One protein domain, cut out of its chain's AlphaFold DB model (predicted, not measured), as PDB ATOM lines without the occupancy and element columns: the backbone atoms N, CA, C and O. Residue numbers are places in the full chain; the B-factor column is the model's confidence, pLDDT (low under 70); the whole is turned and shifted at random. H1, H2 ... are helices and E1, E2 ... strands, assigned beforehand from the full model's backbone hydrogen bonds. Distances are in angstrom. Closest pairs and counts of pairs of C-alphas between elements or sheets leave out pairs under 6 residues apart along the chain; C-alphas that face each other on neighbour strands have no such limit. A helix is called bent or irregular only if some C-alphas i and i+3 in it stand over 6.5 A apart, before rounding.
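AT A GLANCE: This is residues 329 to 376 and 439 to 551 of the 624 residues of an uncharacterized protein of Fusarium poae (UniProt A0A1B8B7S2). Three helices, H2, H3 and H4, cross one another at steep tilts to make the core, H5 crosses H2 on one side, and the short H1 packs on H5. Away from H5, a region of loops with the tiny strand E1 makes the other end of this rounded body. You will find 161 printed residues with five named helices and one named strand, in the order H1, E1, H2, H3, H4, H5; the class is mostly helix, though under half of the residues are in named elements. The whole is compact, with a radius of gyration of the C-alphas of 16.1 A and spans of 44 by 38 by 29 A.

HOW THE PARTS SIT: Begin at the hub, H2, residues 456 to 473, which touches three other helices. Its residues 466 to 473 touch H3, residues 482 to 497, at a steep tilt of 60 degrees, opposite ways; the closest C-alphas, of Val 466 and Pro 482, are 5.5 A apart. Its residues 458 to 465 touch H4, residues 506 to 517, at 52 degrees, a steep tilt, the same way, with C-alphas 461 and 517 closest at 7.3 A. H3 and H4 also touch, closest at C-alphas 493 and 512, 6.9 A. Outward, H5, residues 532 to 544, touches H2 at 67 degrees, a steep tilt only just short of about perpendicular; C-alphas 468 and 541 are closest, 6.0 A apart. H1, residues 329 to 335, touches H5 about perpendicular, at 82 degrees, with C-alphas 331 and 533 closest at 5.8 A. E1, residues 352 to 354, pairs with no named strand, but residues 344 to 345 pair with it, antiparallel. Every O i to N i+4 pair is within hydrogen-bond range in H1 and H5; in H2 it is 12 of 14, in H3 9 of 12 and in H4 5 of 8.

IN THESE COORDINATES: Find C-alpha 456 at (26.797, 3.327, -2.394); from there H2 runs 25.2 A to C-alpha 473 at (40.076, -9.060, 15.036). H3 is 23.6 A long, H5 18.9 A and H4 18.2 A. H4 is irregular, only just, with C-alphas 507 and 510 7.0 A apart. H1 begins at C-alpha 329, (31.913, -7.168, 30.526).

THE WHOLE: Look for the two farthest C-alphas, of Asp 348 and Ser 524, 52.4 A apart. Residues 377 to 438 are not printed; C-alphas 376 and 439 are 14.5 A apart across the cut. The links H1 to E1 and H4 to H5 are long. The model's pLDDT is under 70 at residues 499 to 503, 518 to 529 and 549 to 551.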
ATOM      1  N   GLU A 329      32.004  -5.719  30.453       87.56
ATOM      2  CA  GLU A 329      31.913  -7.168  30.526       87.56
ATOM      3  C   GLU A 329      30.913  -7.737  29.503       87.56
ATOM      4  O   GLU A 329      31.123  -8.821  28.959       87.56
ATOM      5  N   ASP A 330      29.842  -6.999  29.189       88.75
ATOM      6  CA  ASP A 330      28.877  -7.382  28.150       88.75
ATOM      7  C   ASP A 330      29.430  -7.153  26.736       88.75
ATOM      8  O   ASP A 330      29.111  -7.903  25.811       88.75
ATOM      9  N   VAL A 331      30.282  -6.135  26.556       90.50
ATOM     10  CA  VAL A 331      30.982  -5.888  25.285       90.50
ATOM     11  C   VAL A 331      32.043  -6.959  25.057       90.50
ATOM     12  O   VAL A 331      32.133  -7.482  23.949       90.50
ATOM     13  N   ASP A 332      32.791  -7.334  26.095       91.00
ATOM     14  CA  ASP A 332      33.789  -8.407  26.025       91.00
ATOM     15  C   ASP A 332      33.131  -9.757  25.721       91.00
ATOM     16  O   ASP A 332      33.505 -10.423  24.755       91.00
ATOM     17  N   ARG A 333      32.065 -10.116  26.451       92.44
ATOM     18  CA  ARG A 333      31.282 -11.339  26.205       92.44
ATOM     19  C   ARG A 333      30.665 -11.377  24.805       92.44
ATOM     20  O   ARG A 333      30.561 -12.444  24.211       92.44
ATOM     21  N   MET A 334      30.258 -10.226  24.262       95.44
ATOM     22  CA  MET A 334      29.778 -10.133  22.882       95.44
ATOM     23  C   MET A 334      30.907 -10.369  21.870       95.44
ATOM     24  O   MET A 334      30.692 -11.083  20.896       95.44
ATOM     25  N   LEU A 335      32.078  -9.752  22.052       95.06
ATOM     26  CA  LEU A 335      33.187  -9.843  21.095       95.06
ATOM     27  C   LEU A 335      33.870 -11.222  21.102       95.06
ATOM     28  O   LEU A 335      34.362 -11.658  20.062       95.06
ATOM     29  N   GLN A 336      33.852 -11.915  22.243       95.12
ATOM     30  CA  GLN A 336      34.426 -13.254  22.415       95.12
ATOM     31  C   GLN A 336      33.486 -14.408  22.009       95.12
ATOM     32  O   GLN A 336      33.892 -15.564  22.074       95.12
ATOM     33  N   LYS A 337      32.249 -14.118  21.576       93.75
ATOM     34  CA  LYS A 337      31.267 -15.113  21.104       93.75
ATOM     35  C   LYS A 337      31.817 -15.900  19.902       93.75
ATOM     36  O   LYS A 337      32.286 -15.284  18.943       93.75
ATOM     37  N   PHE A 338      31.725 -17.230  19.915       93.06
ATOM     38  CA  PHE A 338      32.174 -18.061  18.790       93.06
ATOM     39  C   PHE A 338      31.125 -18.131  17.658       93.06
ATOM     40  O   PHE A 338      29.929 -17.999  17.938       93.06
ATOM     41  N   PRO A 339      31.535 -18.340  16.385       90.69
ATOM     42  CA  PRO A 339      30.609 -18.503  15.259       90.69
ATOM     43  C   PRO A 339      29.590 -19.628  15.482       90.69
ATOM     44  O   PRO A 339      28.392 -19.407  15.325       90.69
ATOM     45  N   ASP A 340      30.062 -20.789  15.932       90.69
ATOM     46  CA  ASP A 340      29.273 -22.023  16.070       90.69
ATOM     47  C   ASP A 340      28.219 -21.939  17.194       90.69
ATOM     48  O   ASP A 340      27.282 -22.725  17.251       90.69
ATOM     49  N   GLU A 341      28.320 -20.940  18.082       89.88
ATOM     50  CA  GLU A 341      27.288 -20.634  19.083       89.88
ATOM     51  C   GLU A 341      26.164 -19.710  18.551       89.88
ATOM     52  O   GLU A 341      25.369 -19.171  19.335       89.88
ATOM     53  N   VAL A 342      26.167 -19.412  17.248       91.44
ATOM     54  CA  VAL A 342      25.256 -18.464  16.577       91.44
ATOM     55  C   VAL A 342      24.796 -18.967  15.211       91.44
ATOM     56  O   VAL A 342      23.654 -18.700  14.831       91.44
ATOM     57  N   PHE A 343      25.675 -19.646  14.476       93.75
ATOM     58  CA  PHE A 343      25.454 -20.116  13.115       93.75
ATOM     59  C   PHE A 343      25.494 -21.641  13.055       93.75
ATOM     60  O   PHE A 343      26.399 -22.263  13.600       93.75
ATOM     61  N   GLU A 344      24.555 -22.221  12.315       91.62
ATOM     62  CA  GLU A 344      24.599 -23.623  11.897       91.62
ATOM     63  C   GLU A 344      24.696 -23.652  10.370       91.62
ATOM     64  O   GLU A 344      24.164 -22.763   9.691       91.62
ATOM     65  N   LEU A 345      25.374 -24.664   9.831       92.75
ATOM     66  CA  LEU A 345      25.544 -24.868   8.395       92.75
ATOM     67  C   LEU A 345      24.806 -26.127   7.919       92.75
ATOM     68  O   LEU A 345      24.492 -27.025   8.702       92.75
ATOM     69  N   SER A 346      24.554 -26.201   6.614       90.19
ATOM     70  CA  SER A 346      24.161 -27.438   5.939       90.19
ATOM     71  C   SER A 346      25.279 -28.490   6.023       90.19
ATOM     72  O   SER A 346      26.447 -28.163   6.226       90.19
ATOM     73  N   SER A 347      24.935 -29.770   5.860       89.12
ATOM     74  CA  SER A 347      25.870 -30.906   5.993       89.12
ATOM     75  C   SER A 347      27.024 -30.911   4.977       89.12
ATOM     76  O   SER A 347      28.027 -31.584   5.194       89.12
ATOM     77  N   ASP A 348      26.902 -30.143   3.895       90.69
ATOM     78  CA  ASP A 348      27.929 -29.884   2.879       90.69
ATOM     79  C   ASP A 348      28.796 -28.634   3.173       90.69
ATOM     80  O   ASP A 348      29.697 -28.296   2.399       90.69
ATOM     81  N   GLY A 349      28.503 -27.910   4.259       91.62
ATOM     82  CA  GLY A 349      29.134 -26.647   4.644       91.62
ATOM     83  C   GLY A 349      28.846 -25.454   3.721       91.62
ATOM     84  O   GLY A 349      29.436 -24.391   3.917       91.62
ATOM     85  N   GLN A 350      27.983 -25.589   2.706       92.38
ATOM     86  CA  GLN A 350      27.839 -24.570   1.656       92.38
ATOM     87  C   GLN A 350      26.873 -23.437   2.010       92.38
ATOM     88  O   GLN A 350      27.027 -22.325   1.492       92.38
ATOM     89  N   THR A 351      25.888 -23.684   2.877       93.12
ATOM     90  CA  THR A 351      24.851 -22.706   3.240       93.12
ATOM     91  C   THR A 351      24.595 -22.649   4.741       93.12
ATOM     92  O   THR A 351      24.839 -23.615   5.456       93.12
ATOM     93  N   TYR A 352      24.074 -21.521   5.227       92.56
ATOM     94  CA  TYR A 352      23.589 -21.413   6.605       92.56
ATOM     95  C   TYR A 352      22.207 -22.067   6.753       92.56
ATOM     96  O   TYR A 352      21.287 -21.771   5.984       92.56
ATOM     97  N   THR A 353      22.048 -22.894   7.785       88.12
ATOM     98  CA  THR A 353      20.772 -23.456   8.270       88.12
ATOM     99  C   THR A 353      20.254 -22.691   9.490       88.12
ATOM    100  O   THR A 353      19.045 -22.509   9.627       88.12
ATOM    101  N   ALA A 354      21.148 -22.133  10.312       84.50
ATOM    102  CA  ALA A 354      20.802 -21.212  11.391       84.50
ATOM    103  C   ALA A 354      21.718 -19.969  11.399       84.50
ATOM    104  O   ALA A 354      22.859 -20.028  10.935       84.50
ATOM    105  N   PRO A 355      21.244 -18.824  11.924       88.44
ATOM    106  CA  PRO A 355      19.893 -18.589  12.411       88.44
ATOM    107  C   PRO A 355      18.915 -18.300  11.264       88.44
ATOM    108  O   PRO A 355      19.303 -17.901  10.167       88.44
ATOM    109  N   ARG A 356      17.617 -18.416  11.555       77.50
ATOM    110  CA  ARG A 356      16.494 -18.363  10.601       77.50
ATOM    111  C   ARG A 356      16.578 -17.314   9.474       77.50
ATOM    112  O   ARG A 356      16.222 -17.603   8.339       77.50
ATOM    113  N   CYS A 357      17.070 -16.105   9.747       87.50
ATOM    114  CA  CYS A 357      17.184 -15.042   8.738       87.50
ATOM    115  C   CYS A 357      18.343 -15.202   7.729       87.50
ATOM    116  O   CYS A 357      18.472 -14.385   6.812       87.50
ATOM    117  N   LEU A 358      19.173 -16.236   7.881       90.62
ATOM    118  CA  LEU A 358      20.244 -16.624   6.965       90.62
ATOM    119  C   LEU A 358      19.969 -17.942   6.225       90.62
ATOM    120  O   LEU A 358      20.778 -18.287   5.369       90.62
ATOM    121  N   ILE A 359      18.840 -18.628   6.465       87.94
ATOM    122  CA  ILE A 359      18.511 -19.913   5.818       87.94
ATOM    123  C   ILE A 359      18.735 -19.854   4.299       87.94
ATOM    124  O   ILE A 359      18.206 -18.973   3.607       87.94
ATOM    125  N   GLY A 360      19.551 -20.786   3.796       88.56
ATOM    126  CA  GLY A 360      19.893 -20.927   2.380       88.56
ATOM    127  C   GLY A 360      20.839 -19.855   1.828       88.56
ATOM    128  O   GLY A 360      21.008 -19.768   0.614       88.56
ATOM    129  N   THR A 361      21.445 -19.014   2.674       94.50
ATOM    130  CA  THR A 361      22.494 -18.065   2.253       94.50
ATOM    131  C   THR A 361      23.799 -18.830   2.016       94.50
ATOM    132  O   THR A 361      24.209 -19.555   2.921       94.50
ATOM    133  N   PRO A 362      24.494 -18.661   0.876       95.25
ATOM    134  CA  PRO A 362      25.806 -19.261   0.663       95.25
ATOM    135  C   PRO A 362      26.856 -18.717   1.634       95.25
ATOM    136  O   PRO A 362      26.881 -17.514   1.927       95.25
ATOM    137  N   VAL A 363      27.746 -19.600   2.087       93.38
ATOM    138  CA  VAL A 363      28.943 -19.257   2.871       93.38
ATOM    139  C   VAL A 363      30.011 -18.648   1.957       93.38
ATOM    140  O   VAL A 363      30.517 -17.561   2.235       93.38
ATOM    141  N   ARG A 364      30.299 -19.304   0.820       93.25
ATOM    142  CA  ARG A 364      31.183 -18.779  -0.240       93.25
ATOM    143  C   ARG A 364      30.633 -17.484  -0.848       93.25
ATOM    144  O   ARG A 364      29.422 -17.275  -0.865       93.25
ATOM    145  N   LYS A 365      31.498 -16.642  -1.419       94.62
ATOM    146  CA  LYS A 365      31.072 -15.436  -2.150       94.62
ATOM    147  C   LYS A 365      30.190 -15.796  -3.354       94.62
ATOM    148  O   LYS A 365      30.513 -16.726  -4.093       94.62
ATOM    149  N   ILE A 366      29.100 -15.052  -3.549       94.88
ATOM    150  CA  ILE A 366      28.244 -15.148  -4.744       94.88
ATOM    151  C   ILE A 366      28.746 -14.236  -5.868       94.88
ATOM    152  O   ILE A 366      29.345 -13.187  -5.617       94.88
ATOM    153  N   THR A 367      28.432 -14.618  -7.102       92.06
ATOM    154  CA  THR A 367      28.580 -13.792  -8.308       92.06
ATOM    155  C   THR A 367      27.203 -13.424  -8.874       92.06
ATOM    156  O   THR A 367      26.163 -13.811  -8.344       92.06
ATOM    157  N   GLU A 368      27.186 -12.670  -9.973       89.69
ATOM    158  CA  GLU A 368      25.958 -12.288 -10.692       89.69
ATOM    159  C   GLU A 368      25.454 -13.408 -11.634       89.69
ATOM    160  O   GLU A 368      24.416 -13.275 -12.273       89.69
ATOM    161  N   THR A 369      26.181 -14.533 -11.681       89.88
ATOM    162  CA  THR A 369      25.904 -15.754 -12.463       89.88
ATOM    163  C   THR A 369      25.530 -16.946 -11.568       89.88
ATOM    164  O   THR A 369      25.697 -18.094 -11.966       89.88
ATOM    165  N   ASP A 370      25.144 -16.680 -10.321       90.94
ATOM    166  CA  ASP A 370      24.948 -17.667  -9.255       90.94
ATOM    167  C   ASP A 370      23.456 -18.014  -9.089       90.94
ATOM    168  O   ASP A 370      22.621 -17.114  -9.145       90.94
ATOM    169  N   ASP A 371      23.098 -19.268  -8.793       90.00
ATOM    170  CA  ASP A 371      21.699 -19.675  -8.537       90.00
ATOM    171  C   ASP A 371      21.071 -18.960  -7.321       90.00
ATOM    172  O   ASP A 371      19.847 -18.917  -7.127       90.00
ATOM    173  N   TYR A 372      21.901 -18.374  -6.455       92.12
ATOM    174  CA  TYR A 372      21.463 -17.504  -5.371       92.12
ATOM    175  C   TYR A 372      21.157 -16.058  -5.814       92.12
ATOM    176  O   TYR A 372      20.419 -15.352  -5.117       92.12
ATOM    177  N   TRP A 373      21.682 -15.611  -6.956       92.31
ATOM    178  CA  TRP A 373      21.455 -14.272  -7.502       92.31
ATOM    179  C   TRP A 373      19.982 -14.043  -7.891       92.31
ATOM    180  O   TRP A 373      19.178 -14.968  -8.026       92.31
ATOM    181  N   LYS A 374      19.606 -12.771  -8.058       90.62
ATOM    182  CA  LYS A 374      18.305 -12.356  -8.598       90.62
ATOM    183  C   LYS A 374      18.524 -11.254  -9.621       90.62
ATOM    184  O   LYS A 374      19.133 -10.240  -9.302       90.62
ATOM    185  N   SER A 375      17.969 -11.424 -10.818       87.94
ATOM    186  CA  SER A 375      18.123 -10.504 -11.958       87.94
ATOM    187  C   SER A 375      17.703  -9.053 -11.681       87.94
ATOM    188  O   SER A 375      18.198  -8.148 -12.343       87.94
ATOM    189  N   GLY A 376      16.828  -8.813 -10.697       89.56
ATOM    190  CA  GLY A 376      16.438  -7.466 -10.264       89.56
ATOM    191  C   GLY A 376      17.445  -6.743  -9.357       89.56
ATOM    192  O   GLY A 376      17.266  -5.555  -9.099       89.56
ATOM    193  N   PRO A 439      27.499  -7.785  -0.545       96.00
ATOM    194  CA  PRO A 439      26.416  -7.117   0.192       96.00
ATOM    195  C   PRO A 439      25.107  -7.922   0.240       96.00
ATOM    196  O   PRO A 439      24.479  -8.028   1.293       96.00
ATOM    197  N   ASN A 440      24.736  -8.569  -0.872       96.50
ATOM    198  CA  ASN A 440      23.548  -9.431  -0.974       96.50
ATOM    199  C   ASN A 440      23.705 -10.811  -0.278       96.50
ATOM    200  O   ASN A 440      22.913 -11.710  -0.530       96.50
ATOM    201  N   GLN A 441      24.698 -10.996   0.602       94.88
ATOM    202  CA  GLN A 441      24.828 -12.165   1.494       94.88
ATOM    203  C   GLN A 441      24.744 -11.796   2.988       94.88
ATOM    204  O   GLN A 441      25.123 -12.589   3.851       94.88
ATOM    205  N   LEU A 442      24.277 -10.585   3.312       95.75
ATOM    206  CA  LEU A 442      24.072 -10.141   4.696       95.75
ATOM    207  C   LEU A 442      22.901 -10.867   5.390       95.75
ATOM    208  O   LEU A 442      22.914 -11.021   6.607       95.75
ATOM    209  N   VAL A 443      21.897 -11.295   4.619       94.94
ATOM    210  CA  VAL A 443      20.740 -12.117   5.026       94.94
ATOM    211  C   VAL A 443      20.257 -12.946   3.823       94.94
ATOM    212  O   VAL A 443      20.674 -12.684   2.690       94.94
ATOM    213  N   SER A 444      19.346 -13.896   4.056       93.69
ATOM    214  CA  SER A 444      18.757 -14.762   3.020       93.69
ATOM    215  C   SER A 444      18.088 -13.988   1.869       93.69
ATOM    216  O   SER A 444      17.449 -12.952   2.092       93.69
ATOM    217  N   LYS A 445      18.145 -14.522   0.634       92.06
ATOM    218  CA  LYS A 445      17.566 -13.923  -0.590       92.06
ATOM    219  C   LYS A 445      16.049 -13.731  -0.533       92.06
ATOM    220  O   LYS A 445      15.491 -13.006  -1.361       92.06
ATOM    221  N   HIS A 446      15.380 -14.344   0.443       87.19
ATOM    222  CA  HIS A 446      13.986 -14.065   0.796       87.19
ATOM    223  C   HIS A 446      13.802 -12.677   1.432       87.19
ATOM    224  O   HIS A 446      12.873 -11.946   1.096       87.19
ATOM    225  N   HIS A 447      14.709 -12.284   2.326       91.44
ATOM    226  CA  HIS A 447      14.617 -11.074   3.150       91.44
ATOM    227  C   HIS A 447      15.246  -9.826   2.524       91.44
ATOM    228  O   HIS A 447      15.172  -8.746   3.109       91.44
ATOM    229  N   LEU A 448      15.885  -9.949   1.362       93.00
ATOM    230  CA  LEU A 448      16.524  -8.818   0.699       93.00
ATOM    231  C   LEU A 448      15.516  -7.939  -0.074       93.00
ATOM    232  O   LEU A 448      14.471  -8.427  -0.535       93.00
ATOM    233  N   PRO A 449      15.833  -6.641  -0.252       91.44
ATOM    234  CA  PRO A 449      15.188  -5.775  -1.237       91.44
ATOM    235  C   PRO A 449      15.157  -6.407  -2.638       91.44
ATOM    236  O   PRO A 449      16.043  -7.189  -2.989       91.44
ATOM    237  N   ALA A 450      14.128  -6.092  -3.433       88.81
ATOM    238  CA  ALA A 450      13.966  -6.624  -4.799       88.81
ATOM    239  C   ALA A 450      15.115  -6.198  -5.738       88.81
ATOM    240  O   ALA A 450      15.461  -6.902  -6.678       88.81
ATOM    241  N   ASP A 451      15.712  -5.069  -5.379       93.12
ATOM    242  CA  ASP A 451      16.813  -4.289  -5.933       93.12
ATOM    243  C   ASP A 451      18.144  -4.483  -5.157       93.12
ATOM    244  O   ASP A 451      19.202  -4.002  -5.561       93.12
ATOM    245  N   GLY A 452      18.128  -5.246  -4.057       94.44
ATOM    246  CA  GLY A 452      19.314  -5.647  -3.290       94.44
ATOM    247  C   GLY A 452      19.902  -4.569  -2.364       94.44
ATOM    248  O   GLY A 452      19.230  -3.625  -1.934       94.44
ATOM    249  N   LEU A 453      21.178  -4.739  -2.001       95.75
ATOM    250  CA  LEU A 453      21.921  -3.894  -1.053       95.75
ATOM    251  C   LEU A 453      23.141  -3.184  -1.660       95.75
ATOM    252  O   LEU A 453      23.828  -2.456  -0.942       95.75
ATOM    253  N   CYS A 454      23.383  -3.323  -2.966       95.81
ATOM    254  CA  CYS A 454      24.515  -2.719  -3.683       95.81
ATOM    255  C   CYS A 454      24.337  -1.204  -3.949       95.81
ATOM    256  O   CYS A 454      24.569  -0.703  -5.043       95.81
ATOM    257  N   TYR A 455      23.934  -0.457  -2.918       93.00
ATOM    258  CA  TYR A 455      23.780   1.001  -2.920       93.00
ATOM    259  C   TYR A 455      24.995   1.638  -2.259       93.00
ATOM    260  O   TYR A 455      25.370   1.224  -1.161       93.00
ATOM    261  N   MET A 456      25.566   2.681  -2.870       92.25
ATOM    262  CA  MET A 456      26.797   3.327  -2.394       92.25
ATOM    263  C   MET A 456      26.781   3.632  -0.888       92.25
ATOM    264  O   MET A 456      27.716   3.264  -0.184       92.25
ATOM    265  N   ASP A 457      25.720   4.250  -0.361       90.00
ATOM    266  CA  ASP A 457      25.668   4.621   1.060       90.00
ATOM    267  C   ASP A 457      25.397   3.431   2.000       90.00
ATOM    268  O   ASP A 457      25.861   3.447   3.140       90.00
ATOM    269  N   ILE A 458      24.720   2.372   1.541       92.56
ATOM    270  CA  ILE A 458      24.555   1.123   2.311       92.56
ATOM    271  C   ILE A 458      25.899   0.391   2.387       92.56
ATOM    272  O   ILE A 458      26.378   0.078   3.479       92.56
ATOM    273  N   MET A 459      26.540   0.184   1.234       95.19
ATOM    274  CA  MET A 459      27.845  -0.464   1.134       95.19
ATOM    275  C   MET A 459      28.923   0.320   1.883       95.19
ATOM    276  O   MET A 459      29.726  -0.285   2.584       95.19
ATOM    277  N   TYR A 460      28.925   1.655   1.814       94.19
ATOM    278  CA  TYR A 460      29.884   2.481   2.549       94.19
ATOM    279  C   TYR A 460      29.676   2.411   4.070       94.19
ATOM    280  O   TYR A 460      30.659   2.268   4.802       94.19
ATOM    281  N   LYS A 461      28.424   2.446   4.561       91.06
ATOM    282  CA  LYS A 461      28.125   2.248   5.994       91.06
ATOM    283  C   LYS A 461      28.639   0.886   6.478       91.06
ATOM    284  O   LYS A 461      29.355   0.836   7.480       91.06
ATOM    285  N   LEU A 462      28.332  -0.189   5.744       94.25
ATOM    286  CA  LEU A 462      28.805  -1.547   6.038       94.25
ATOM    287  C   LEU A 462      30.339  -1.631   6.001       94.25
ATOM    288  O   LEU A 462      30.946  -2.058   6.979       94.25
ATOM    289  N   ALA A 463      30.980  -1.148   4.935       94.81
ATOM    290  CA  ALA A 463      32.432  -1.182   4.770       94.81
ATOM    291  C   ALA A 463      33.175  -0.418   5.878       94.81
ATOM    292  O   ALA A 463      34.182  -0.899   6.396       94.81
ATOM    293  N   CYS A 464      32.654   0.734   6.317       91.44
ATOM    294  CA  CYS A 464      33.190   1.443   7.479       91.44
ATOM    295  C   CYS A 464      33.115   0.602   8.762       91.44
ATOM    296  O   CYS A 464      34.040   0.636   9.567       91.44
ATOM    297  N   LYS A 465      32.021  -0.138   8.976       92.06
ATOM    298  CA  LYS A 465      31.808  -0.953  10.184       92.06
ATOM    299  C   LYS A 465      32.644  -2.233  10.173       92.06
ATOM    300  O   LYS A 465      33.290  -2.517  11.174       92.06
ATOM    301  N   VAL A 466      32.733  -2.925   9.038       95.12
ATOM    302  CA  VAL A 466      33.653  -4.061   8.844       95.12
ATOM    303  C   VAL A 466      35.109  -3.613   9.031       95.12
ATOM    304  O   VAL A 466      35.875  -4.294   9.699       95.12
ATOM    305  N   SER A 467      35.487  -2.433   8.527       93.56
ATOM    306  CA  SER A 467      36.830  -1.863   8.715       93.56
ATOM    307  C   SER A 467      37.130  -1.452  10.167       93.56
ATOM    308  O   SER A 467      38.275  -1.573  10.596       93.56
ATOM    309  N   ASP A 468      36.136  -0.997  10.939       92.62
ATOM    310  CA  ASP A 468      36.288  -0.780  12.386       92.62
ATOM    311  C   ASP A 468      36.429  -2.121  13.147       92.62
ATOM    312  O   ASP A 468      37.185  -2.189  14.116       92.62
ATOM    313  N   LEU A 469      35.726  -3.181  12.726       95.69
ATOM    314  CA  LEU A 469      35.730  -4.501  13.378       95.69
ATOM    315  C   LEU A 469      36.966  -5.350  13.046       95.69
ATOM    316  O   LEU A 469      37.491  -5.997  13.950       95.69
ATOM    317  N   LYS A 470      37.488  -5.297  11.810       95.19
ATOM    318  CA  LYS A 470      38.772  -5.927  11.432       95.19
ATOM    319  C   LYS A 470      39.888  -5.537  12.402       95.19
ATOM    320  O   LYS A 470      40.564  -6.404  12.928       95.19
ATOM    321  N   TYR A 471      39.958  -4.262  12.781       94.38
ATOM    322  CA  TYR A 471      40.942  -3.773  13.751       94.38
ATOM    323  C   TYR A 471      40.809  -4.390  15.167       94.38
ATOM    324  O   TYR A 471      41.780  -4.413  15.919       94.38
ATOM    325  N   LEU A 472      39.630  -4.898  15.559       95.31
ATOM    326  CA  LEU A 472      39.468  -5.678  16.800       95.31
ATOM    327  C   LEU A 472      39.872  -7.148  16.602       95.31
ATOM    328  O   LEU A 472      40.432  -7.750  17.516       95.31
ATOM    329  N   GLN A 473      39.641  -7.710  15.413       96.06
ATOM    330  CA  GLN A 473      40.076  -9.060  15.036       96.06
ATOM    331  C   GLN A 473      41.612  -9.147  14.940       96.06
ATOM    332  O   GLN A 473      42.212 -10.039  15.534       96.06
ATOM    333  N   ASP A 474      42.261  -8.158  14.313       94.94
ATOM    334  CA  ASP A 474      43.725  -7.999  14.240       94.94
ATOM    335  C   ASP A 474      44.374  -7.971  15.639       94.94
ATOM    336  O   ASP A 474      45.514  -8.394  15.835       94.94
ATOM    337  N   ARG A 475      43.628  -7.475  16.636       94.31
ATOM    338  CA  ARG A 475      44.022  -7.404  18.049       94.31
ATOM    339  C   ARG A 475      43.622  -8.631  18.877       94.31
ATOM    340  O   ARG A 475      43.938  -8.670  20.063       94.31
ATOM    341  N   LYS A 476      42.962  -9.620  18.265       94.50
ATOM    342  CA  LYS A 476      42.382 -10.820  18.899       94.50
ATOM    343  C   LYS A 476      41.315 -10.521  19.965       94.50
ATOM    344  O   LYS A 476      41.042 -11.353  20.823       94.50
ATOM    345  N   GLU A 477      40.697  -9.341  19.907       94.94
ATOM    346  CA  GLU A 477      39.579  -8.964  20.782       94.94
ATOM    347  C   GLU A 477      38.228  -9.453  20.240       94.94
ATOM    348  O   GLU A 477      37.318  -9.695  21.028       94.94
ATOM    349  N   LEU A 478      38.101  -9.613  18.916       96.81
ATOM    350  CA  LEU A 478      36.922 -10.153  18.228       96.81
ATOM    351  C   LEU A 478      37.209 -11.572  17.704       96.81
ATOM    352  O   LEU A 478      38.141 -11.747  16.922       96.81
ATOM    353  N   THR A 479      36.386 -12.549  18.102       96.06
ATOM    354  CA  THR A 479      36.533 -13.972  17.728       96.06
ATOM    355  C   THR A 479      35.935 -14.302  16.355       96.06
ATOM    356  O   THR A 479      36.549 -15.029  15.576       96.06
ATOM    357  N   MET A 480      34.746 -13.776  16.034       94.88
ATOM    358  CA  MET A 480      34.086 -14.003  14.735       94.88
ATOM    359  C   MET A 480      34.787 -13.281  13.576       94.88
ATOM    360  O   MET A 480      35.449 -12.260  13.767       94.88
ATOM    361  N   ASP A 481      34.529 -13.730  12.344       95.06
ATOM    362  CA  ASP A 481      34.771 -12.892  11.169       95.06
ATOM    363  C   ASP A 481      33.946 -11.575  11.260       95.06
ATOM    364  O   ASP A 481      32.769 -11.601  11.633       95.06
ATOM    365  N   PRO A 482      34.521 -10.404  10.922       96.00
ATOM    366  CA  PRO A 482      33.849  -9.104  10.974       96.00
ATOM    367  C   PRO A 482      32.547  -8.971  10.170       96.00
ATOM    368  O   PRO A 482      31.715  -8.128  10.512       96.00
ATOM    369  N   TRP A 483      32.356  -9.751   9.104       95.31
ATOM    370  CA  TRP A 483      31.110  -9.809   8.339       95.31
ATOM    371  C   TRP A 483      30.080 -10.719   9.012       95.31
ATOM    372  O   TRP A 483      28.925 -10.310   9.144       95.31
ATOM    373  N   ASP A 484      30.489 -11.877   9.535       94.81
ATOM    374  CA  ASP A 484      29.617 -12.752  10.335       94.81
ATOM    375  C   ASP A 484      29.162 -12.089  11.637       94.81
ATOM    376  O   ASP A 484      27.983 -12.137  11.991       94.81
ATOM    377  N   PHE A 485      30.033 -11.329  12.295       95.88
ATOM    378  CA  PHE A 485      29.642 -10.512  13.438       95.88
ATOM    379  C   PHE A 485      28.551  -9.492  13.062       95.88
ATOM    380  O   PHE A 485      27.561  -9.333  13.779       95.88
ATOM    381  N   ILE A 486      28.676  -8.825  11.908       95.06
ATOM    382  CA  ILE A 486      27.657  -7.892  11.400       95.06
ATOM    383  C   ILE A 486      26.361  -8.625  11.015       95.06
ATOM    384  O   ILE A 486      25.282  -8.135  11.363       95.06
ATOM    385  N   ARG A 487      26.441  -9.808  10.388       94.44
ATOM    386  CA  ARG A 487      25.291 -10.697  10.142       94.44
ATOM    387  C   ARG A 487      24.561 -11.016  11.448       94.44
ATOM    388  O   ARG A 487      23.351 -10.818  11.514       94.44
ATOM    389  N   TRP A 488      25.275 -11.406  12.508       94.56
ATOM    390  CA  TRP A 488      24.696 -11.686  13.829       94.56
ATOM    391  C   TRP A 488      23.993 -10.462  14.435       94.56
ATOM    392  O   TRP A 488      22.844 -10.560  14.874       94.56
ATOM    393  N   ARG A 489      24.624  -9.277  14.413       93.75
ATOM    394  CA  ARG A 489      23.989  -8.053  14.945       93.75
ATOM    395  C   ARG A 489      22.739  -7.655  14.155       93.75
ATOM    396  O   ARG A 489      21.753  -7.242  14.760       93.75
ATOM    397  N   VAL A 490      22.739  -7.823  12.830       92.94
ATOM    398  CA  VAL A 490      21.543  -7.620  11.989       92.94
ATOM    399  C   VAL A 490      20.474  -8.673  12.296       92.94
ATOM    400  O   VAL A 490      19.306  -8.317  12.466       92.94
ATOM    401  N   ALA A 491      20.856  -9.941  12.450       90.81
ATOM    402  CA  ALA A 491      19.965 -11.049  12.779       90.81
ATOM    403  C   ALA A 491      19.192 -10.805  14.087       90.81
ATOM    404  O   ALA A 491      17.964 -10.889  14.087       90.81
ATOM    405  N   LEU A 492      19.877 -10.372  15.152       89.94
ATOM    406  CA  LEU A 492      19.273 -10.026  16.449       89.94
ATOM    407  C   LEU A 492      18.243  -8.878  16.389       89.94
ATOM    408  O   LEU A 492      17.435  -8.734  17.306       89.94
ATOM    409  N   LYS A 493      18.261  -8.036  15.347       89.19
ATOM    410  CA  LYS A 493      17.278  -6.948  15.147       89.19
ATOM    411  C   LYS A 493      16.237  -7.268  14.076       89.19
ATOM    412  O   LYS A 493      15.191  -6.617  14.039       89.19
ATOM    413  N   LEU A 494      16.512  -8.256  13.225       88.00
ATOM    414  CA  LEU A 494      15.603  -8.733  12.194       88.00
ATOM    415  C   LEU A 494      14.660  -9.816  12.726       88.00
ATOM    416  O   LEU A 494      13.457  -9.673  12.553       88.00
ATOM    417  N   GLN A 495      15.162 -10.846  13.417       83.62
ATOM    418  CA  GLN A 495      14.345 -11.971  13.905       83.62
ATOM    419  C   GLN A 495      13.110 -11.542  14.724       83.62
ATOM    420  O   GLN A 495      12.030 -12.043  14.418       83.62
ATOM    421  N   PRO A 496      13.170 -10.562  15.658       80.81
ATOM    422  CA  PRO A 496      11.979 -10.107  16.392       80.81
ATOM    423  C   PRO A 496      10.924  -9.396  15.523       80.81
ATOM    424  O   PRO A 496       9.837  -9.085  15.999       80.81
ATOM    425  N   LYS A 497      11.246  -9.100  14.256       77.31
ATOM    426  CA  LYS A 497      10.336  -8.551  13.240       77.31
ATOM    427  C   LYS A 497       9.853  -9.608  12.240       77.31
ATOM    428  O   LYS A 497       9.034  -9.281  11.390       77.31
ATOM    429  N   LEU A 498      10.366 -10.839  12.314       70.38
ATOM    430  CA  LEU A 498       9.971 -11.973  11.480       70.38
ATOM    431  C   LEU A 498       9.016 -12.874  12.274       70.38
ATOM    432  O   LEU A 498       9.385 -13.962  12.706       70.38
ATOM    433  N   LEU A 499       7.785 -12.411  12.478       52.88
ATOM    434  CA  LEU A 499       6.772 -13.022  13.350       52.88
ATOM    435  C   LEU A 499       6.337 -14.438  12.909       52.88
ATOM    436  O   LEU A 499       5.727 -15.172  13.684       52.88
ATOM    437  N   PHE A 500       6.633 -14.823  11.666       50.94
ATOM    438  CA  PHE A 500       6.405 -16.152  11.090       50.94
ATOM    439  C   PHE A 500       7.375 -16.400   9.923       50.94
ATOM    440  O   PHE A 500       7.913 -15.441   9.364       50.94
ATOM    441  N   ALA A 501       7.596 -17.669   9.558       45.41
ATOM    442  CA  ALA A 501       8.537 -18.141   8.527       45.41
ATOM    443  C   ALA A 501       8.571 -17.315   7.248       45.41
ATOM    444  O   ALA A 501       9.581 -16.690   6.916       45.41
ATOM    445  N   ALA A 502       7.418 -17.280   6.584       42.94
ATOM    446  CA  ALA A 502       7.202 -16.644   5.301       42.94
ATOM    447  C   ALA A 502       7.402 -15.122   5.317       42.94
ATOM    448  O   ALA A 502       7.547 -14.531   4.247       42.94
ATOM    449  N   GLN A 503       7.439 -14.467   6.485       58.47
ATOM    450  CA  GLN A 503       7.594 -13.018   6.543       58.47
ATOM    451  C   GLN A 503       8.950 -12.611   5.954       58.47
ATOM    452  O   GLN A 503      10.014 -13.003   6.433       58.47
ATOM    453  N   SER A 504       8.921 -11.811   4.891       77.81
ATOM    454  CA  SER A 504      10.141 -11.280   4.299       77.81
ATOM    455  C   SER A 504      10.664 -10.105   5.125       77.81
ATOM    456  O   SER A 504       9.948  -9.139   5.374       77.81
ATOM    457  N   GLY A 505      11.952 -10.128   5.470       82.81
ATOM    458  CA  GLY A 505      12.650  -8.977   6.045       82.81
ATOM    459  C   GLY A 505      12.819  -7.773   5.107       82.81
ATOM    460  O   GLY A 505      13.412  -6.781   5.530       82.81
ATOM    461  N   ARG A 506      12.321  -7.842   3.861       86.75
ATOM    462  CA  ARG A 506      12.564  -6.885   2.765       86.75
ATOM    463  C   ARG A 506      12.407  -5.420   3.166       86.75
ATOM    464  O   ARG A 506      13.284  -4.608   2.878       86.75
ATOM    465  N   GLU A 507      11.315  -5.099   3.846       82.62
ATOM    466  CA  GLU A 507      10.984  -3.741   4.295       82.62
ATOM    467  C   GLU A 507      11.880  -3.271   5.452       82.62
ATOM    468  O   GLU A 507      12.143  -2.080   5.616       82.62
ATOM    469  N   TYR A 508      12.384  -4.209   6.256       86.75
ATOM    470  CA  TYR A 508      13.107  -3.911   7.488       86.75
ATOM    471  C   TYR A 508      14.620  -3.849   7.296       86.75
ATOM    472  O   TYR A 508      15.258  -3.035   7.955       86.75
ATOM    473  N   VAL A 509      15.220  -4.651   6.410       90.12
ATOM    474  CA  VAL A 509      16.689  -4.785   6.304       90.12
ATOM    475  C   VAL A 509      17.390  -3.438   6.072       90.12
ATOM    476  O   VAL A 509      18.331  -3.113   6.796       90.12
ATOM    477  N   ARG A 510      16.903  -2.593   5.151       88.62
ATOM    478  CA  ARG A 510      17.477  -1.248   4.903       88.62
ATOM    479  C   ARG A 510      17.369  -0.318   6.119       88.62
ATOM    480  O   ARG A 510      18.310   0.425   6.421       88.62
ATOM    481  N   ALA A 511      16.236  -0.378   6.821       85.75
ATOM    482  CA  ALA A 511      15.997   0.400   8.031       85.75
ATOM    483  C   ALA A 511      16.891  -0.080   9.184       85.75
ATOM    484  O   ALA A 511      17.539   0.746   9.817       85.75
ATOM    485  N   ILE A 512      17.004  -1.396   9.396       88.50
ATOM    486  CA  ILE A 512      17.862  -2.033  10.405       88.50
ATOM    487  C   ILE A 512      19.330  -1.652  10.185       88.50
ATOM    488  O   ILE A 512      19.971  -1.173  11.117       88.50
ATOM    489  N   ILE A 513      19.849  -1.793   8.959       87.94
ATOM    490  CA  ILE A 513      21.231  -1.416   8.611       87.94
ATOM    491  C   ILE A 513      21.507   0.050   8.975       87.94
ATOM    492  O   ILE A 513      22.541   0.365   9.556       87.94
ATOM    493  N   SER A 514      20.575   0.955   8.674       83.12
ATOM    494  CA  SER A 514      20.742   2.378   9.000       83.12
ATOM    495  C   SER A 514      20.630   2.635  10.512       83.12
ATOM    496  O   SER A 514      21.503   3.273  11.092       83.12
ATOM    497  N   GLN A 515      19.625   2.057  11.177       81.75
ATOM    498  CA  GLN A 515      19.331   2.224  12.608       81.75
ATOM    499  C   GLN A 515      20.396   1.634  13.548       81.75
ATOM    500  O   GLN A 515      20.618   2.177  14.630       81.75
ATOM    501  N   ILE A 516      21.055   0.537  13.161       81.00
ATOM    502  CA  ILE A 516      22.163  -0.061  13.925       81.00
ATOM    503  C   ILE A 516      23.428   0.817  13.847       81.00
ATOM    504  O   ILE A 516      24.213   0.846  14.797       81.00
ATOM    505  N   PHE A 517      23.648   1.535  12.738       74.06
ATOM    506  CA  PHE A 517      24.896   2.273  12.487       74.06
ATOM    507  C   PHE A 517      24.823   3.790  12.735       74.06
ATOM    508  O   PHE A 517      25.871   4.431  12.862       74.06
ATOM    509  N   GLU A 518      23.628   4.377  12.804       68.50
ATOM    510  CA  GLU A 518      23.424   5.816  13.019       68.50
ATOM    511  C   GLU A 518      23.462   6.233  14.501       68.50
ATOM    512  O   GLU A 518      23.513   5.407  15.410       68.50
ATOM    513  N   GLY A 519      23.556   7.545  14.741       56.88
ATOM    514  CA  GLY A 519      23.655   8.131  16.082       56.88
ATOM    515  C   GLY A 519      22.326   8.145  16.851       56.88
ATOM    516  O   GLY A 519      21.281   7.829  16.280       56.88
ATOM    517  N   PRO A 520      22.330   8.584  18.126       50.34
ATOM    518  CA  PRO A 520      21.091   8.959  18.783       50.34
ATOM    519  C   PRO A 520      20.454  10.121  18.018       50.34
ATOM    520  O   PRO A 520      21.146  10.907  17.361       50.34
ATOM    521  N   GLY A 521      19.136  10.256  18.143       53.44
ATOM    522  CA  GLY A 521      18.427  11.408  17.591       53.44
ATOM    523  C   GLY A 521      18.902  12.751  18.172       53.44
ATOM    524  O   GLY A 521      19.703  12.813  19.109       53.44
ATOM    525  N   THR A 522      18.428  13.845  17.577       53.19
ATOM    526  CA  THR A 522      18.819  15.218  17.937       53.19
ATOM    527  C   THR A 522      18.532  15.540  19.411       53.19
ATOM    528  O   THR A 522      17.697  14.883  20.027       53.19
ATOM    529  N   PRO A 523      19.126  16.602  19.992       47.47
ATOM    530  CA  PRO A 523      18.751  17.067  21.334       47.47
ATOM    531  C   PRO A 523      17.246  17.358  21.502       47.47
ATOM    532  O   PRO A 523      16.729  17.268  22.607       47.47
ATOM    533  N   SER A 524      16.545  17.664  20.404       44.88
ATOM    534  CA  SER A 524      15.089  17.852  20.323       44.88
ATOM    535  C   SER A 524      14.270  16.563  20.133       44.88
ATOM    536  O   SER A 524      13.047  16.602  20.210       44.88
ATOM    537  N   SER A 525      14.909  15.427  19.850       41.97
ATOM    538  CA  SER A 525      14.272  14.114  19.680       41.97
ATOM    539  C   SER A 525      15.289  13.010  20.015       41.97
ATOM    540  O   SER A 525      15.745  12.301  19.115       41.97
ATOM    541  N   PRO A 526      15.722  12.883  21.285       52.84
ATOM    542  CA  PRO A 526      16.729  11.902  21.668       52.84
ATOM    543  C   PRO A 526      16.185  10.483  21.466       52.84
ATOM    544  O   PRO A 526      15.116  10.131  21.959       52.84
ATOM    545  N   ARG A 527      16.943   9.653  20.745       57.88
ATOM    546  CA  ARG A 527      16.640   8.229  20.521       57.88
ATOM    547  C   ARG A 527      17.815   7.388  21.021       57.88
ATOM    548  O   ARG A 527      18.950   7.797  20.771       57.88
ATOM    549  N   PRO A 528      17.601   6.251  21.701       60.84
ATOM    550  CA  PRO A 528      18.687   5.328  22.024       60.84
ATOM    551  C   PRO A 528      19.264   4.693  20.746       60.84
ATOM    552  O   PRO A 528      18.583   4.606  19.725       60.84
ATOM    553  N   TYR A 529      20.510   4.213  20.806       67.62
ATOM    554  CA  TYR A 529      21.058   3.356  19.746       67.62
ATOM    555  C   TYR A 529      20.253   2.056  19.661       67.62
ATOM    556  O   TYR A 529      19.989   1.432  20.688       67.62
ATOM    557  N   HIS A 530      19.931   1.595  18.448       74.00
ATOM    558  CA  HIS A 530      19.247   0.307  18.274       74.00
ATOM    559  C   HIS A 530      20.150  -0.897  18.608       74.00
ATOM    560  O   HIS A 530      19.638  -1.965  18.958       74.00
ATOM    561  N   ASP A 531      21.479  -0.733  18.565       85.06
ATOM    562  CA  ASP A 531      22.452  -1.680  19.127       85.06
ATOM    563  C   ASP A 531      23.539  -0.958  19.958       85.06
ATOM    564  O   ASP A 531      24.579  -0.554  19.425       85.06
ATOM    565  N   PRO A 532      23.314  -0.770  21.275       85.75
ATOM    566  CA  PRO A 532      24.281  -0.126  22.164       85.75
ATOM    567  C   PRO A 532      25.604  -0.896  22.302       85.75
ATOM    568  O   PRO A 532      26.658  -0.273  22.423       85.75
ATOM    569  N   LEU A 533      25.565  -2.233  22.244       89.88
ATOM    570  CA  LEU A 533      26.741  -3.096  22.398       89.88
ATOM    571  C   LEU A 533      27.665  -2.998  21.179       89.88
ATOM    572  O   LEU A 533      28.858  -2.733  21.333       89.88
ATOM    573  N   LEU A 534      27.115  -3.107  19.960       90.12
ATOM    574  CA  LEU A 534      27.900  -2.858  18.746       90.12
ATOM    575  C   LEU A 534      28.475  -1.438  18.764       90.12
ATOM    576  O   LEU A 534      29.642  -1.239  18.426       90.12
ATOM    577  N   ARG A 535      27.693  -0.438  19.191       87.44
ATOM    578  CA  ARG A 535      28.196   0.935  19.282       87.44
ATOM    579  C   ARG A 535      29.377   1.060  20.250       87.44
ATOM    580  O   ARG A 535      30.317   1.788  19.932       87.44
ATOM    581  N   ALA A 536      29.360   0.357  21.381       88.19
ATOM    582  CA  ALA A 536      30.476   0.334  22.324       88.19
ATOM    583  C   ALA A 536      31.739  -0.306  21.713       88.19
ATOM    584  O   ALA A 536      32.812   0.290  21.796       88.19
ATOM    585  N   ALA A 537      31.614  -1.433  21.001       90.62
ATOM    586  CA  ALA A 537      32.730  -2.050  20.272       90.62
ATOM    587  C   ALA A 537      33.336  -1.113  19.204       90.62
ATOM    588  O   ALA A 537      34.555  -0.957  19.112       90.62
ATOM    589  N   ILE A 538      32.494  -0.408  18.440       90.19
ATOM    590  CA  ILE A 538      32.947   0.583  17.450       90.19
ATOM    591  C   ILE A 538      33.650   1.780  18.119       90.19
ATOM    592  O   ILE A 538      34.647   2.272  17.591       90.19
ATOM    593  N   ILE A 539      33.185   2.229  19.292       87.56
ATOM    594  CA  ILE A 539      33.878   3.260  20.084       87.56
ATOM    595  C   ILE A 539      35.232   2.743  20.596       87.56
ATOM    596  O   ILE A 539      36.208   3.485  20.523       87.56
ATOM    597  N   ARG A 540      35.325   1.484  21.048       90.12
ATOM    598  CA  ARG A 540      36.584   0.859  21.490       90.12
ATOM    599  C   ARG A 540      37.625   0.838  20.366       90.12
ATOM    600  O   ARG A 540      38.723   1.363  20.542       90.12
ATOM    601  N   SER A 541      37.246   0.352  19.180       91.81
ATOM    602  CA  SER A 541      38.106   0.372  17.984       91.81
ATOM    603  C   SER A 541      38.527   1.796  17.588       91.81
ATOM    604  O   SER A 541      39.696   2.060  17.300       91.81
ATOM    605  N   ALA A 542      37.601   2.759  17.658       86.75
ATOM    606  CA  ALA A 542      37.913   4.170  17.440       86.75
ATOM    607  C   ALA A 542      38.849   4.760  18.511       86.75
ATOM    608  O   ALA A 542      39.591   5.691  18.205       86.75
ATOM    609  N   GLY A 543      38.840   4.223  19.735       86.88
ATOM    610  CA  GLY A 543      39.783   4.532  20.810       86.88
ATOM    611  C   GLY A 543      41.214   4.196  20.418       86.88
ATOM    612  O   GLY A 543      42.047   5.095  20.316       86.88
ATOM    613  N   TYR A 544      41.474   2.926  20.106       89.69
ATOM    614  CA  TYR A 544      42.801   2.453  19.697       89.69
ATOM    615  C   TYR A 544      43.338   3.155  18.439       89.69
ATOM    616  O   TYR A 544      44.539   3.370  18.312       89.69
ATOM    617  N   GLN A 545      42.450   3.565  17.530       87.19
ATOM    618  CA  GLN A 545      42.814   4.273  16.299       87.19
ATOM    619  C   GLN A 545      42.872   5.810  16.442       87.19
ATOM    620  O   GLN A 545      43.043   6.508  15.442       87.19
ATOM    621  N   GLY A 546      42.675   6.372  17.642       83.25
ATOM    622  CA  GLY A 546      42.675   7.827  17.873       83.25
ATOM    623  C   GLY A 546      41.501   8.590  17.229       83.25
ATOM    624  O   GLY A 546      41.519   9.817  17.142       83.25
ATOM    625  N   ARG A 547      40.458   7.883  16.775       84.38
ATOM    626  CA  ARG A 547      39.300   8.411  16.024       84.38
ATOM    627  C   ARG A 547      38.095   8.801  16.896       84.38
ATOM    628  O   ARG A 547      37.042   9.132  16.354       84.38
ATOM    629  N   LEU A 548      38.219   8.815  18.229       75.12
ATOM    630  CA  LEU A 548      37.120   9.152  19.160       75.12
ATOM    631  C   LEU A 548      36.411  10.480  18.828       75.12
ATOM    632  O   LEU A 548      35.183  10.556  18.886       75.12
ATOM    633  N   ASN A 549      37.158  11.496  18.387       68.44
ATOM    634  CA  ASN A 549      36.623  12.817  18.025       68.44
ATOM    635  C   ASN A 549      35.599  12.778  16.871       68.44
ATOM    636  O   ASN A 549      34.747  13.664  16.765       68.44
ATOM    637  N   SER A 550      35.614  11.741  16.025       65.38
ATOM    638  CA  SER A 550      34.584  11.532  14.997       65.38
ATOM    639  C   SER A 550      33.205  11.232  15.604       65.38
ATOM    640  O   SER A 550      32.183  11.601  15.020       65.38
ATOM    641  N   TYR A 551      33.171  10.622  16.791       64.50
ATOM    642  CA  TYR A 551      31.994   9.992  17.392       64.50
ATOM    643  C   TYR A 551      31.302  10.813  18.505       64.50
ATOM    644  O   TYR A 551      30.276  10.365  19.023       64.50
TER     645      TYR A 551